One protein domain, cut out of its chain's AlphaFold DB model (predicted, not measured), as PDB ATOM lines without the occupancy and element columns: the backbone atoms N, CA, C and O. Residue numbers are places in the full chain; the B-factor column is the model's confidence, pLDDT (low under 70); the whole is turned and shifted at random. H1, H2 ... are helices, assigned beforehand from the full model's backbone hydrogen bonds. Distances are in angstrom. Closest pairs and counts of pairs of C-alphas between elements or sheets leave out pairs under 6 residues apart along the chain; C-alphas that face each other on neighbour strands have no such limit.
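Overview. This is residues 111 to 163 of the 304 residues of the protein "uncharacterized protein LOC106157437" of Lingula unguis (UniProt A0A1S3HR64). A long straight helix, H1, is met at its far end by a shorter helix, H2, which folds back beside it as a helical hairpin of unequal arms. Residues 111 to 129 of H1 stick out free and make much of the length. The printed part has 53 residues with two named helices, H1 then H2, and no named strand: all helix. It is extended, with a radius of gyration of the C-alphas of 16.5 A, a rod spanning 55 by 17 by 6 A.

Along the chain. Find C-alpha 111 at (157.507, 136.006, 139.285); from there H1, residues 111 to 143, runs 47.3 A to C-alpha 143 at (123.943, 112.545, 115.561). After a tight link of 4 residues, H2, residues 148 to 161, runs 20.0 A and ends at C-alpha 161 (137.253, 108.146, 127.159).

Arrangement. Look at Ile 142 and Val 151: their C-alphas, 5.7 A apart, are the closest of H1 and H2, which touch. H1 touches H2 with residues 134 to 142 alone. The two run opposite ways at a shallow tilt of 12 degrees. In H1 and H2 every O i to N i+4 pair is within hydrogen-bond range.

Size, cuts and confidence. The C-alphas of Ile 111 and Asp 147 are the two farthest apart, at 55.5 A. The printed part has no cut, and no printed residue is under 70 in pLDDT.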
ATOM      1  N   ILE A 111     157.566 136.171 140.740       89.06
ATOM      2  CA  ILE A 111     157.507 136.006 139.285       89.06
ATOM      3  C   ILE A 111     157.663 134.524 138.942       89.06
ATOM      4  O   ILE A 111     156.787 133.987 138.277       89.06
ATOM      5  N   GLU A 112     158.659 133.842 139.504       85.12
ATOM      6  CA  GLU A 112     158.888 132.406 139.290       85.12
ATOM      7  C   GLU A 112     157.675 131.540 139.710       85.12
ATOM      8  O   GLU A 112     157.243 130.638 138.983       85.12
ATOM      9  N   GLU A 113     157.047 131.848 140.856       87.31
ATOM     10  CA  GLU A 113     155.802 131.190 141.295       87.31
ATOM     11  C   GLU A 113     154.656 131.414 140.291       87.31
ATOM     12  O   GLU A 113     153.884 130.496 139.992       87.31
ATOM     13  N   LEU A 114     154.515 132.644 139.785       90.50
ATOM     14  CA  LEU A 114     153.471 132.996 138.824       90.50
ATOM     15  C   LEU A 114     153.703 132.330 137.466       90.50
ATOM     16  O   LEU A 114     152.746 131.805 136.902       90.50
ATOM     17  N   GLU A 115     154.939 132.297 136.975       87.81
ATOM     18  CA  GLU A 115     155.322 131.606 135.739       87.81
ATOM     19  C   GLU A 115     154.988 130.116 135.824       87.81
ATOM     20  O   GLU A 115     154.275 129.591 134.968       87.81
ATOM     21  N   THR A 116     155.373 129.462 136.924       89.69
ATOM     22  CA  THR A 116     155.051 128.048 137.168       89.69
ATOM     23  C   THR A 116     153.539 127.801 137.150       89.69
ATOM     24  O   THR A 116     153.057 126.837 136.549       89.69
ATOM     25  N   ARG A 117     152.753 128.691 137.773       90.50
ATOM     26  CA  ARG A 117     151.288 128.581 137.791       90.50
ATOM     27  C   ARG A 117     150.665 128.795 136.412       90.50
ATOM     28  O   ARG A 117     149.682 128.131 136.092       90.50
ATOM     29  N   VAL A 118     151.203 129.709 135.606       91.69
ATOM     30  CA  VAL A 118     150.751 129.915 134.221       91.69
ATOM     31  C   VAL A 118     151.003 128.659 133.392       91.69
ATOM     32  O   VAL A 118     150.102 128.223 132.678       91.69
ATOM     33  N   THR A 119     152.168 128.020 133.530       89.06
ATOM     34  CA  THR A 119     152.459 126.754 132.843       89.06
ATOM     35  C   THR A 119     151.486 125.649 133.254       89.06
ATOM     36  O   THR A 119     150.925 124.993 132.379       89.06
ATOM     37  N   GLN A 120     151.208 125.484 134.552       84.56
ATOM     38  CA  GLN A 120     150.224 124.506 135.042       84.56
ATOM     39  C   GLN A 120     148.829 124.747 134.455       84.56
ATOM     40  O   GLN A 120     148.239 123.833 133.886       84.56
ATOM     41  N   LEU A 121     148.332 125.987 134.514       91.31
ATOM     42  CA  LEU A 121     147.025 126.340 133.949       91.31
ATOM     43  C   LEU A 121     146.971 126.129 132.432       91.31
ATOM     44  O   LEU A 121     145.934 125.739 131.907       91.31
ATOM     45  N   THR A 122     148.077 126.366 131.726       90.31
ATOM     46  CA  THR A 122     148.166 126.132 130.278       90.31
ATOM     47  C   THR A 122     148.059 124.641 129.954       90.31
ATOM     48  O   THR A 122     147.370 124.267 129.006       90.31
ATOM     49  N   VAL A 123     148.695 123.780 130.755       88.50
ATOM     50  CA  VAL A 123     148.583 122.320 130.615       88.50
ATOM     51  C   VAL A 123     147.156 121.854 130.915       88.50
ATOM     52  O   VAL A 123     146.565 121.166 130.088       88.50
ATOM     53  N   GLU A 124     146.563 122.299 132.028       89.19
ATOM     54  CA  GLU A 124     145.166 121.989 132.378       89.19
ATOM     55  C   GLU A 124     144.191 122.448 131.275       89.19
ATOM     56  O   GLU A 124     143.271 121.723 130.893       89.19
ATOM     57  N   GLN A 125     144.406 123.638 130.706       93.06
ATOM     58  CA  GLN A 125     143.599 124.145 129.597       93.06
ATOM     59  C   GLN A 125     143.742 123.274 128.342       93.06
ATOM     60  O   GLN A 125     142.741 122.999 127.676       93.06
ATOM     61  N   ALA A 126     144.955 122.826 128.015       91.25
ATOM     62  CA  ALA A 126     145.191 121.936 126.881       91.25
ATOM     63  C   ALA A 126     144.492 120.578 127.070       91.25
ATOM     64  O   ALA A 126     143.885 120.061 126.128       91.25
ATOM     65  N   GLU A 127     144.503 120.026 128.285       87.56
ATOM     66  CA  GLU A 127     143.780 118.795 128.613       87.56
ATOM     67  C   GLU A 127     142.266 118.963 128.466       87.56
ATOM     68  O   GLU A 127     141.618 118.129 127.829       87.56
ATOM     69  N   LEU A 128     141.703 120.066 128.971       88.50
ATOM     70  CA  LEU A 128     140.278 120.375 128.823       88.50
ATOM     71  C   LEU A 128     139.872 120.547 127.357       88.50
ATOM     72  O   LEU A 128     138.822 120.048 126.952       88.50
ATOM     73  N   LEU A 129     140.696 121.213 126.545       92.06
ATOM     74  CA  LEU A 129     140.450 121.346 125.107       92.06
ATOM     75  C   LEU A 129     140.494 119.991 124.396       92.06
ATOM     76  O   LEU A 129     139.637 119.719 123.557       92.06
ATOM     77  N   ARG A 130     141.437 119.115 124.762       88.38
ATOM     78  CA  ARG A 130     141.515 117.749 124.225       88.38
ATOM     79  C   ARG A 130     140.271 116.935 124.575       88.38
ATOM     80  O   ARG A 130     139.724 116.254 123.713       88.38
ATOM     81  N   VAL A 131     139.816 117.009 125.826       86.81
ATOM     82  CA  VAL A 131     138.595 116.332 126.284       86.81
ATOM     83  C   VAL A 131     137.367 116.887 125.559       86.81
ATOM     84  O   VAL A 131     136.553 116.115 125.058       86.81
ATOM     85  N   ARG A 132     137.257 118.213 125.420       91.19
ATOM     86  CA  ARG A 132     136.178 118.861 124.663       91.19
ATOM     87  C   ARG A 132     136.124 118.383 123.211       91.19
ATOM     88  O   ARG A 132     135.042 118.053 122.742       91.19
ATOM     89  N   ALA A 133     137.263 118.321 122.520       89.75
ATOM     90  CA  ALA A 133     137.317 117.870 121.130       89.75
ATOM     91  C   ALA A 133     136.768 116.441 120.970       89.75
ATOM     92  O   ALA A 133     135.977 116.186 120.068       89.75
ATOM     93  N   LYS A 134     137.104 115.535 121.899       86.56
ATOM     94  CA  LYS A 134     136.560 114.167 121.922       86.56
ATOM     95  C   LYS A 134     135.044 114.129 122.109       86.56
ATOM     96  O   LYS A 134     134.370 113.323 121.477       86.56
ATOM     97  N   TYR A 135     134.498 114.991 122.969       88.50
ATOM     98  CA  TYR A 135     133.046 115.101 123.129       88.50
ATOM     99  C   TYR A 135     132.370 115.610 121.860       88.50
ATOM    100  O   TYR A 135     131.337 115.075 121.475       88.50
ATOM    101  N   GLU A 136     132.929 116.636 121.219       92.69
ATOM    102  CA  GLU A 136     132.376 117.185 119.978       92.69
ATOM    103  C   GLU A 136     132.386 116.136 118.854       92.69
ATOM    104  O   GLU A 136     131.381 115.975 118.163       92.69
ATOM    105  N   GLU A 137     133.471 115.366 118.729       92.19
ATOM    106  CA  GLU A 137     133.576 114.241 117.792       92.19
ATOM    107  C   GLU A 137     132.541 113.150 118.098       92.19
ATOM    108  O   GLU A 137     131.728 112.812 117.240       92.19
ATOM    109  N   GLY A 138     132.486 112.661 119.340       90.81
ATOM    110  CA  GLY A 138     131.549 111.606 119.723       90.81
ATOM    111  C   GLY A 138     130.076 112.022 119.618       90.81
ATOM    112  O   GLY A 138     129.232 111.224 119.213       90.81
ATOM    113  N   LEU A 139     129.741 113.278 119.929       91.69
ATOM    114  CA  LEU A 139     128.390 113.811 119.721       91.69
ATOM    115  C   LEU A 139     128.042 113.898 118.231       91.69
ATOM    116  O   LEU A 139     126.905 113.618 117.855       91.69
ATOM    117  N   SER A 140     129.011 114.249 117.382       95.12
ATOM    118  CA  SER A 140     128.840 114.238 115.927       95.12
ATOM    119  C   SER A 140     128.561 112.823 115.403       95.12
ATOM    120  O   SER A 140     127.648 112.649 114.596       95.12
ATOM    121  N   GLU A 141     129.272 111.806 115.909       94.69
ATOM    122  CA  GLU A 141     129.026 110.389 115.585       94.69
ATOM    123  C   GLU A 141     127.617 109.942 116.016       94.69
ATOM    124  O   GLU A 141     126.897 109.306 115.244       94.69
ATOM    125  N   ILE A 142     127.179 110.320 117.225       93.69
ATOM    126  CA  ILE A 142     125.837 109.992 117.737       93.69
ATOM    127  C   ILE A 142     124.742 110.608 116.859       93.69
ATOM    128  O   ILE A 142     123.769 109.929 116.539       93.69
ATOM    129  N   CYS A 143     124.901 111.866 116.438       93.00
ATOM    130  CA  CYS A 143     123.943 112.545 115.561       93.00
ATOM    131  C   CYS A 143     123.774 111.863 114.192       93.00
ATOM    132  O   CYS A 143     122.762 112.082 113.529       93.00
ATOM    133  N   GLN A 144     124.748 111.056 113.760       94.00
ATOM    134  CA  GLN A 144     124.714 110.313 112.496       94.00
ATOM    135  C   GLN A 144     124.159 108.886 112.651       94.00
ATOM    136  O   GLN A 144     123.944 108.202 111.649       94.00
ATOM    137  N   CYS A 145     123.915 108.424 113.880       94.25
ATOM    138  CA  CYS A 145     123.376 107.092 114.143       94.25
ATOM    139  C   CYS A 145     121.847 107.068 114.028       94.25
ATOM    140  O   CYS A 145     121.152 107.940 114.547       94.25
ATOM    141  N   TYR A 146     121.315 106.022 113.393       92.31
ATOM    142  CA  TYR A 146     119.870 105.832 113.210       92.31
ATOM    143  C   TYR A 146     119.262 104.822 114.194       92.31
ATOM    144  O   TYR A 146     118.041 104.760 114.336       92.31
ATOM    145  N   ASP A 147     120.090 104.030 114.879       94.00
ATOM    146  CA  ASP A 147     119.664 102.958 115.768       94.00
ATOM    147  C   ASP A 147     120.092 103.203 117.226       94.00
ATOM    148  O   ASP A 147     121.229 103.544 117.553       94.00
ATOM    149  N   MET A 148     119.151 102.992 118.147       91.44
ATOM    150  CA  MET A 148     119.390 103.166 119.584       91.44
ATOM    151  C   MET A 148     120.494 102.266 120.173       91.44
ATOM    152  O   MET A 148     121.171 102.716 121.101       91.44
ATOM    153  N   PRO A 149     120.696 101.013 119.715       93.50
ATOM    154  CA  PRO A 149     121.820 100.198 120.166       93.50
ATOM    155  C   PRO A 149     123.184 100.838 119.875       93.50
ATOM    156  O   PRO A 149     123.994 100.924 120.800       93.50
ATOM    157  N   ALA A 150     123.427 101.348 118.660       91.00
ATOM    158  CA  ALA A 150     124.684 102.030 118.337       91.00
ATOM    159  C   ALA A 150     124.891 103.303 119.168       91.00
ATOM    160  O   ALA A 150     125.983 103.521 119.696       91.00
ATOM    161  N   VAL A 151     123.830 104.091 119.382       91.62
ATOM    162  CA  VAL A 151     123.883 105.284 120.245       91.62
ATOM    163  C   VAL A 151     124.354 104.929 121.660       91.62
ATOM    164  O   VAL A 151     125.221 105.608 122.204       91.62
ATOM    165  N   LYS A 152     123.847 103.841 122.258       91.56
ATOM    166  CA  LYS A 152     124.268 103.407 123.605       91.56
ATOM    167  C   LYS A 152     125.752 103.041 123.669       91.56
ATOM    168  O   LYS A 152     126.412 103.380 124.648       91.56
ATOM    169  N   VAL A 153     126.273 102.373 122.639       92.69
ATOM    170  CA  VAL A 153     127.697 102.009 122.556       92.69
ATOM    171  C   VAL A 153     128.572 103.260 122.455       92.69
ATOM    172  O   VAL A 153     129.575 103.359 123.160       92.69
ATOM    173  N   LEU A 154     128.177 104.237 121.634       91.88
ATOM    174  CA  LEU A 154     128.911 105.496 121.483       91.88
ATOM    175  C   LEU A 154     128.889 106.349 122.754       91.88
ATOM    176  O   LEU A 154     129.923 106.884 123.147       91.88
ATOM    177  N   VAL A 155     127.748 106.430 123.443       90.06
ATOM    178  CA  VAL A 155     127.647 107.130 124.734       90.06
ATOM    179  C   VAL A 155     128.583 106.505 125.771       90.06
ATOM    180  O   VAL A 155     129.291 107.229 126.471       90.06
ATOM    181  N   GLU A 156     128.643 105.174 125.844       89.75
ATOM    182  CA  GLU A 156     129.545 104.485 126.772       89.75
ATOM    183  C   GLU A 156     131.021 104.699 126.399       89.75
ATOM    184  O   GLU A 156     131.846 104.944 127.281       89.75
ATOM    185  N   LYS A 157     131.356 104.696 125.100       89.94
ATOM    186  CA  LYS A 157     132.703 105.019 124.601       89.94
ATOM    187  C   LYS A 157     133.130 106.428 125.024       89.94
ATOM    188  O   LYS A 157     134.196 106.582 125.616       89.94
ATOM    189  N   ILE A 158     132.285 107.440 124.800       89.62
ATOM    190  CA  ILE A 158     132.543 108.829 125.216       89.62
ATOM    191  C   ILE A 158     132.731 108.913 126.736       89.62
ATOM    192  O   ILE A 158     133.652 109.580 127.207       89.62
ATOM    193  N   ARG A 159     131.895 108.209 127.512       86.62
ATOM    194  CA  ARG A 159     131.978 108.184 128.978       86.62
ATOM    195  C   ARG A 159     133.322 107.642 129.465       86.62
ATOM    196  O   ARG A 159     133.950 108.258 130.324       86.62
ATOM    197  N   VAL A 160     133.748 106.498 128.925       87.12
ATOM    198  CA  VAL A 160     135.021 105.853 129.277       87.12
ATOM    199  C   VAL A 160     136.201 106.728 128.861       87.12
ATOM    200  O   VAL A 160     137.128 106.921 129.640       87.12
ATOM    201  N   GLU A 161     136.165 107.302 127.659       83.25
ATOM    202  CA  GLU A 161     137.253 108.146 127.159       83.25
ATOM    203  C   GLU A 161     137.415 109.473 127.903       83.25
ATOM    204  O   GLU A 161     138.515 110.038 127.904       83.25
ATOM    205  N   ALA A 162     136.340 109.971 128.509       78.31
ATOM    206  CA  ALA A 162     136.343 111.177 129.322       78.31
ATOM    207  C   ALA A 162     136.486 110.900 130.829       78.31
ATOM    208  O   ALA A 162     136.374 111.836 131.620       78.31
ATOM    209  N   ASP A 163     136.730 109.642 131.215       82.00
ATOM    210  CA  ASP A 163     136.881 109.199 132.607       82.00
ATOM    211  C   ASP A 163     135.703 109.628 133.509       82.00
ATOM    212  O   ASP A 163     135.865 109.981 134.679       82.00
TER     213      ASP A 163